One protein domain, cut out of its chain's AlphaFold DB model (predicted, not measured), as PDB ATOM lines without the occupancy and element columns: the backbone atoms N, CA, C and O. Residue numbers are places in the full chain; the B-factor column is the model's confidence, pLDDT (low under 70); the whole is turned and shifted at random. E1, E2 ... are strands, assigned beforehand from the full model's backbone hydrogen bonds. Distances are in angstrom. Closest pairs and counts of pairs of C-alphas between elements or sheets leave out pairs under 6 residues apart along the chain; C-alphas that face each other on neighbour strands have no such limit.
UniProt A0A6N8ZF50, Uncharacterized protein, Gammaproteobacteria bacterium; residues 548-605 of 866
ATOM      1  N   TRP A 548     103.459 241.260 181.506       59.06
ATOM      2  CA  TRP A 548     104.564 240.364 181.206       59.06
ATOM      3  C   TRP A 548     104.039 239.210 180.352       59.06
ATOM      4  O   TRP A 548     103.050 238.573 180.711       59.06
ATOM      5  N   TYR A 549     104.718 238.917 179.252       62.06
ATOM      6  CA  TYR A 549     104.363 237.826 178.356       62.06
ATOM      7  C   TYR A 549     105.323 236.654 178.543       62.06
ATOM      8  O   TYR A 549     106.537 236.833 178.475       62.06
ATOM      9  N   PHE A 550     104.793 235.454 178.781       68.06
ATOM     10  CA  PHE A 550     105.597 234.256 179.011       68.06
ATOM     11  C   PHE A 550     105.344 233.190 177.941       68.06
ATOM     12  O   PHE A 550     104.228 232.703 177.769       68.06
ATOM     13  N   GLU A 551     106.410 232.779 177.264       64.88
ATOM     14  CA  GLU A 551     106.428 231.680 176.307       64.88
ATOM     15  C   GLU A 551     106.917 230.404 176.991       64.88
ATOM     16  O   GLU A 551     108.062 230.321 177.450       64.88
ATOM     17  N   ALA A 552     106.051 229.392 177.035       61.94
ATOM     18  CA  ALA A 552     106.325 228.129 177.704       61.94
ATOM     19  C   ALA A 552     107.172 227.163 176.838       61.94
ATOM     20  O   ALA A 552     106.974 227.066 175.626       61.94
ATOM     21  N   PRO A 553     108.050 226.347 177.451       54.94
ATOM     22  CA  PRO A 553     109.127 225.647 176.747       54.94
ATOM     23  C   PRO A 553     108.728 224.505 175.809       54.94
ATOM     24  O   PRO A 553     109.500 224.158 174.921       54.94
ATOM     25  N   ILE A 554     107.545 223.909 175.982       52.22
ATOM     26  CA  ILE A 554     107.085 222.761 175.173       52.22
ATOM     27  C   ILE A 554     106.099 223.191 174.075       52.22
ATOM     28  O   ILE A 554     105.927 222.492 173.078       52.22
ATOM     29  N   LEU A 555     105.476 224.360 174.230       50.09
ATOM     30  CA  LEU A 555     104.443 224.860 173.321       50.09
ATOM     31  C   LEU A 555     104.999 225.784 172.230       50.09
ATOM     32  O   LEU A 555     104.260 226.157 171.322       50.09
ATOM     33  N   THR A 556     106.296 226.100 172.286       56.19
ATOM     34  CA  THR A 556     106.940 227.083 171.411       56.19
ATOM     35  C   THR A 556     108.099 226.437 170.631       56.19
ATOM     36  O   THR A 556     109.248 226.516 171.066       56.19
ATOM     37  N   PRO A 557     107.841 225.806 169.462       57.91
ATOM     38  CA  PRO A 557     108.852 225.089 168.672       57.91
ATOM     39  C   PRO A 557     110.085 225.927 168.306       57.91
ATOM     40  O   PRO A 557     111.174 225.381 168.181       57.91
ATOM     41  N   ARG A 558     109.939 227.255 168.185       61.12
ATOM     42  CA  ARG A 558     111.048 228.192 167.916       61.12
ATOM     43  C   ARG A 558     112.058 228.328 169.064       61.12
ATOM     44  O   ARG A 558     113.184 228.747 168.836       61.12
ATOM     45  N   LEU A 559     111.674 227.974 170.292       69.25
ATOM     46  CA  LEU A 559     112.582 227.929 171.443       69.25
ATOM     47  C   LEU A 559     113.221 226.546 171.620       69.25
ATOM     48  O   LEU A 559     113.951 226.330 172.590       69.25
ATOM     49  N   MET A 560     112.963 225.622 170.689       71.12
ATOM     50  CA  MET A 560     113.611 224.324 170.631       71.12
ATOM     51  C   MET A 560     114.688 224.313 169.552       71.12
ATOM     52  O   MET A 560     114.476 224.777 168.435       71.12
ATOM     53  N   ARG A 561     115.843 223.728 169.866       74.12
ATOM     54  CA  ARG A 561     116.888 223.443 168.875       74.12
ATOM     55  C   ARG A 561     117.562 222.119 169.184       74.12
ATOM     56  O   ARG A 561     117.669 221.736 170.351       74.12
ATOM     57  N   TYR A 562     118.052 221.452 168.148       74.44
ATOM     58  CA  TYR A 562     118.931 220.299 168.290       74.44
ATOM     59  C   TYR A 562     120.335 220.634 167.789       74.44
ATOM     60  O   TYR A 562     120.496 221.094 166.658       74.44
ATOM     61  N   ASN A 563     121.347 220.358 168.612       76.50
ATOM     62  CA  ASN A 563     122.748 220.322 168.189       76.50
ATOM     63  C   ASN A 563     123.507 219.188 168.913       76.50
ATOM     64  O   ASN A 563     123.031 218.688 169.939       76.50
ATOM     65  N   PRO A 564     124.674 218.747 168.405       78.31
ATOM     66  CA  PRO A 564     125.405 217.615 168.979       78.31
ATOM     67  C   PRO A 564     125.817 217.804 170.445       78.31
ATOM     68  O   PRO A 564     125.792 216.829 171.202       78.31
ATOM     69  N   ILE A 565     126.136 219.042 170.838       81.94
ATOM     70  CA  ILE A 565     126.648 219.407 172.165       81.94
ATOM     71  C   ILE A 565     125.529 219.461 173.214       81.94
ATOM     72  O   ILE A 565     125.637 218.867 174.284       81.94
ATOM     73  N   GLU A 566     124.429 220.151 172.920       79.62
ATOM     74  CA  GLU A 566     123.304 220.339 173.842       79.62
ATOM     75  C   GLU A 566     122.267 219.213 173.758       79.62
ATOM     76  O   GLU A 566     121.481 219.039 174.692       79.62
ATOM     77  N   GLY A 567     122.274 218.419 172.683       81.50
ATOM     78  CA  GLY A 567     121.189 217.499 172.352       81.50
ATOM     79  C   GLY A 567     119.930 218.264 171.942       81.50
ATOM     80  O   GLY A 567     120.013 219.355 171.380       81.50
ATOM     81  N   LEU A 568     118.751 217.706 172.236       83.94
ATOM     82  CA  LEU A 568     117.511 218.481 172.178       83.94
ATOM     83  C   LEU A 568     117.557 219.513 173.306       83.94
ATOM     84  O   LEU A 568     117.753 219.135 174.461       83.94
ATOM     85  N   SER A 569     117.382 220.783 172.973       79.19
ATOM     86  CA  SER A 569     117.224 221.867 173.935       79.19
ATOM     87  C   SER A 569     115.849 222.496 173.795       79.19
ATOM     88  O   SER A 569     115.298 222.551 172.696       79.19
ATOM     89  N   ALA A 570     115.302 222.940 174.920       83.81
ATOM     90  CA  ALA A 570     114.037 223.654 175.002       83.81
ATOM     91  C   ALA A 570     114.232 224.887 175.883       83.81
ATOM     92  O   ALA A 570     115.009 224.857 176.844       83.81
ATOM     93  N   GLY A 571     113.541 225.973 175.561       79.06
ATOM     94  CA  GLY A 571     113.675 227.218 176.299       79.06
ATOM     95  C   GLY A 571     112.373 227.936 176.549       79.06
ATOM     96  O   GLY A 571     111.386 227.694 175.874       79.06
ATOM     97  N   SER A 572     112.393 228.815 177.540       83.25
ATOM     98  CA  SER A 572     111.292 229.710 177.886       83.25
ATOM     99  C   SER A 572     111.692 231.143 177.567       83.25
ATOM    100  O   SER A 572     112.881 231.478 177.619       83.25
ATOM    101  N   ARG A 573     110.714 231.996 177.270       80.19
ATOM    102  CA  ARG A 573     110.954 233.422 177.041       80.19
ATOM    103  C   ARG A 573     109.989 234.270 177.846       80.19
ATOM    104  O   ARG A 573     108.819 233.940 177.959       80.19
ATOM    105  N   LEU A 574     110.491 235.366 178.387       81.69
ATOM    106  CA  LEU A 574     109.728 236.382 179.087       81.69
ATOM    107  C   LEU A 574     109.886 237.701 178.327       81.69
ATOM    108  O   LEU A 574     111.006 238.178 178.196       81.69
ATOM    109  N   VAL A 575     108.803 238.278 177.819       74.88
ATOM    110  CA  VAL A 575     108.786 239.538 177.060       74.88
ATOM    111  C   VAL A 575     108.037 240.602 177.858       74.88
ATOM    112  O   VAL A 575     107.111 240.298 178.610       74.88
ATOM    113  N   ARG A 576     108.455 241.859 177.720       75.06
ATOM    114  CA  ARG A 576     107.805 243.010 178.341       75.06
ATOM    115  C   ARG A 576     107.848 244.225 177.430       75.06
ATOM    116  O   ARG A 576     108.914 244.608 176.949       75.06
ATOM    117  N   ASP A 577     106.700 244.871 177.276       64.06
ATOM    118  CA  ASP A 577     106.592 246.176 176.636       64.06
ATOM    119  C   ASP A 577     106.846 247.323 177.618       64.06
ATOM    120  O   ASP A 577     106.400 247.315 178.769       64.06
ATOM    121  N   PHE A 578     107.560 248.334 177.132       66.62
ATOM    122  CA  PHE A 578     107.804 249.606 177.799       66.62
ATOM    123  C   PHE A 578     107.311 250.754 176.898       66.62
ATOM    124  O   PHE A 578     107.263 250.595 175.677       66.62
ATOM    125  N   PRO A 579     106.999 251.945 177.444       58.72
ATOM    126  CA  PRO A 579     106.602 253.099 176.625       58.72
ATOM    127  C   PRO A 579     107.633 253.481 175.549       58.72
ATOM    128  O   PRO A 579     107.277 253.970 174.486       58.72
ATOM    129  N   TRP A 580     108.914 253.221 175.814       63.47
ATOM    130  CA  TRP A 580     110.045 253.555 174.947       63.47
ATOM    131  C   TRP A 580     110.538 252.386 174.074       63.47
ATOM    132  O   TRP A 580     111.402 252.579 173.217       63.47
ATOM    133  N   GLY A 581     110.046 251.161 174.285       68.56
ATOM    134  CA  GLY A 581     110.649 249.981 173.669       68.56
ATOM    135  C   GLY A 581     110.088 248.649 174.154       68.56
ATOM    136  O   GLY A 581     109.018 248.585 174.746       68.56
ATOM    137  N   ARG A 582     110.814 247.564 173.898       74.06
ATOM    138  CA  ARG A 582     110.427 246.202 174.295       74.06
ATOM    139  C   ARG A 582     111.653 245.432 174.768       74.06
ATOM    140  O   ARG A 582     112.726 245.591 174.196       74.06
ATOM    141  N   GLY A 583     111.508 244.613 175.802       81.50
ATOM    142  CA  GLY A 583     112.569 243.741 176.306       81.50
ATOM    143  C   GLY A 583     112.156 242.276 176.322       81.50
ATOM    144  O   GLY A 583     110.978 241.972 176.493       81.50
ATOM    145  N   ALA A 584     113.119 241.373 176.173       82.88
ATOM    146  CA  ALA A 584     112.918 239.937 176.278       82.88
ATOM    147  C   ALA A 584     114.074 239.249 177.008       82.88
ATOM    148  O   ALA A 584     115.235 239.585 176.803       82.88
ATOM    149  N   LEU A 585     113.745 238.247 177.817       88.50
ATOM    150  CA  LEU A 585     114.667 237.312 178.446       88.50
ATOM    151  C   LEU A 585     114.347 235.906 177.942       88.50
ATOM    152  O   LEU A 585     113.270 235.385 178.208       88.50
ATOM    153  N   THR A 586     115.288 235.274 177.257       85.06
ATOM    154  CA  THR A 586     115.201 233.894 176.784       85.06
ATOM    155  C   THR A 586     116.158 233.025 177.585       85.06
ATOM    156  O   THR A 586     117.332 233.353 177.724       85.06
ATOM    157  N   VAL A 587     115.679 231.886 178.080       88.69
ATOM    158  CA  VAL A 587     116.502 230.885 178.771       88.69
ATOM    159  C   VAL A 587     116.273 229.535 178.115       88.69
ATOM    160  O   VAL A 587     115.134 229.088 178.028       88.69
ATOM    161  N   ARG A 588     117.336 228.868 177.660       85.25
ATOM    162  CA  ARG A 588     117.281 227.553 177.001       85.25
ATOM    163  C   ARG A 588     118.161 226.547 177.729       85.25
ATOM    164  O   ARG A 588     119.270 226.883 178.130       85.25
ATOM    165  N   SER A 589     117.702 225.305 177.846       87.19
ATOM    166  CA  SER A 589     118.472 224.212 178.448       87.19
ATOM    167  C   SER A 589     118.472 222.984 177.548       87.19
ATOM    168  O   SER A 589     117.433 222.600 177.012       87.19
ATOM    169  N   GLY A 590     119.643 222.362 177.400       86.75
ATOM    170  CA  GLY A 590     119.842 221.130 176.644       86.75
ATOM    171  C   GLY A 590     119.609 219.866 177.471       86.75
ATOM    172  O   GLY A 590     119.678 219.873 178.700       86.75
ATOM    173  N   THR A 591     119.369 218.758 176.776       87.62
ATOM    174  CA  THR A 591     119.287 217.400 177.345       87.62
ATOM    175  C   THR A 591     120.664 216.798 177.634       87.62
ATOM    176  O   THR A 591     120.779 215.969 178.535       87.62
ATOM    177  N   ARG A 592     121.710 217.202 176.895       86.31
ATOM    178  CA  ARG A 592     123.099 216.737 177.086       86.31
ATOM    179  C   ARG A 592     123.979 217.744 177.827       86.31
ATOM    180  O   ARG A 592     124.753 217.340 178.691       86.31
ATOM    181  N   ARG A 593     123.836 219.043 177.545       82.69
ATOM    182  CA  ARG A 593     124.553 220.128 178.240       82.69
ATOM    183  C   ARG A 593     123.623 220.809 179.240       82.69
ATOM    184  O   ARG A 593     122.597 221.356 178.851       82.69
ATOM    185  N   ARG A 594     124.001 220.776 180.524       80.44
ATOM    186  CA  ARG A 594     123.224 221.370 181.632       80.44
ATOM    187  C   ARG A 594     123.447 222.868 181.826       80.44
ATOM    188  O   ARG A 594     122.679 223.494 182.542       80.44
ATOM    189  N   GLU A 595     124.501 223.427 181.240       87.19
ATOM    190  CA  GLU A 595     124.737 224.870 181.278       87.19
ATOM    191  C   GLU A 595     123.749 225.562 180.320       87.19
ATOM    192  O   GLU A 595     123.774 225.265 179.119       87.19
ATOM    193  N   PRO A 596     122.845 226.419 180.831       88.00
ATOM    194  CA  PRO A 596     121.783 227.001 180.026       88.00
ATOM    195  C   PRO A 596     122.318 228.113 179.126       88.00
ATOM    196  O   PRO A 596     123.230 228.840 179.502       88.00
ATOM    197  N   SER A 597     121.696 228.298 177.964       86.75
ATOM    198  CA  SER A 597     121.862 229.532 177.196       86.75
ATOM    199  C   SER A 597     120.898 230.594 177.726       86.75
ATOM    200  O   SER A 597     119.723 230.298 177.947       86.75
ATOM    201  N   ILE A 598     121.373 231.820 177.920       89.62
ATOM    202  CA  ILE A 598     120.601 232.964 178.412       89.62
ATOM    203  C   ILE A 598     120.792 234.121 177.434       89.62
ATOM    204  O   ILE A 598     121.922 234.445 177.088       89.62
ATOM    205  N   ASP A 599     119.704 234.749 177.014       86.06
ATOM    206  CA  ASP A 599     119.703 235.926 176.146       86.06
ATOM    207  C   ASP A 599     118.763 236.971 176.743       86.06
ATOM    208  O   ASP A 599     117.586 236.694 176.958       86.06
ATOM    209  N   LEU A 600     119.284 238.147 177.059       90.06
ATOM    210  CA  LEU A 600     118.521 239.296 177.514       90.06
ATOM    211  C   LEU A 600     118.692 240.413 176.491       90.06
ATOM    212  O   LEU A 600     119.780 240.966 176.357       90.06
ATOM    213  N   ALA A 601     117.610 240.792 175.829       85.62
ATOM    214  CA  ALA A 601     117.607 241.830 174.816       85.62
ATOM    215  C   ALA A 601     116.604 242.936 175.159       85.62
ATOM    216  O   ALA A 601     115.511 242.670 175.652       85.62
ATOM    217  N   ALA A 602     116.962 244.184 174.880       87.19
ATOM    218  CA  ALA A 602     116.097 245.352 174.976       87.19
ATOM    219  C   ALA A 602     116.217 246.175 173.693       87.19
ATOM    220  O   ALA A 602     117.316 246.509 173.261       87.19
ATOM    221  N   GLU A 603     115.092 246.499 173.071       80.94
ATOM    222  CA  GLU A 603     115.012 247.250 171.825       80.94
ATOM    223  C   GLU A 603     114.300 248.582 172.058       80.94
ATOM    224  O   GLU A 603     113.175 248.617 172.556       80.94
ATOM    225  N   TYR A 604     114.965 249.668 171.677       81.94
ATOM    226  CA  TYR A 604     114.446 251.028 171.641       81.94
ATOM    227  C   TYR A 604     114.087 251.418 170.199       81.94
ATOM    228  O   TYR A 604     114.842 251.122 169.269       81.94
ATOM    229  N   GLY A 605     112.962 252.118 170.028       65.31
ATOM    230  CA  GLY A 605     112.441 252.565 168.730       65.31
ATOM    231  C   GLY A 605     111.384 251.617 168.145       65.31
ATOM    232  O   GLY A 605     111.644 250.433 167.931       65.31
TER     233      GLY A 605
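Overview. This is residues 548 to 605 of the 866 residues of an uncharacterized protein of Gammaproteobacteria bacterium (UniProt A0A6N8ZF50). One twisted antiparallel sheet makes a rod: E3, E4 and E5 run long, side by side, and the short E1 and E2 lie beside different parts of E3's other side. The 58 printed residues have five named strands, E1 to E5, in a branched sheet: all strand, only just loose, close to compact, radius of gyration of the C-alphas 12.8 A, spans 40 by 19 by 14 A. E2 to E5 form a meander, each the antiparallel neighbour of the one before.

Arrangement. Start at E3, residues 567 to 578. On one side find E4, residues 581 to 590, antiparallel at 164 degrees, with N 574 and O 585 within hydrogen-bond range at 2.8 A. On the other side of E4 is E5, residues 597 to 604, with N 584 and O 601 at 2.8 A. Back at E3, its other side has E1, residues 548 to 551, with N 549 and O 575 at 2.8 A, and E2, residues 561 to 563, with N 569 and O 561 at 2.8 A. E1 and E2 are apart.

Along the chain. Find C-alpha 567 at (121.189, 217.499, 172.352); E3 runs 35.2 A from there. E4 measures 30.4 A; E5, 23.4 A, ends at C-alpha 604, (114.446, 251.028, 171.641).

Size, cuts and confidence. The C-alphas farthest apart, of Pro 564 and Pro 579, are 40.9 A apart. The printed part has no cut and no long link. Residues 548 to 559, 577 to 581 and 605 have pLDDT under 70.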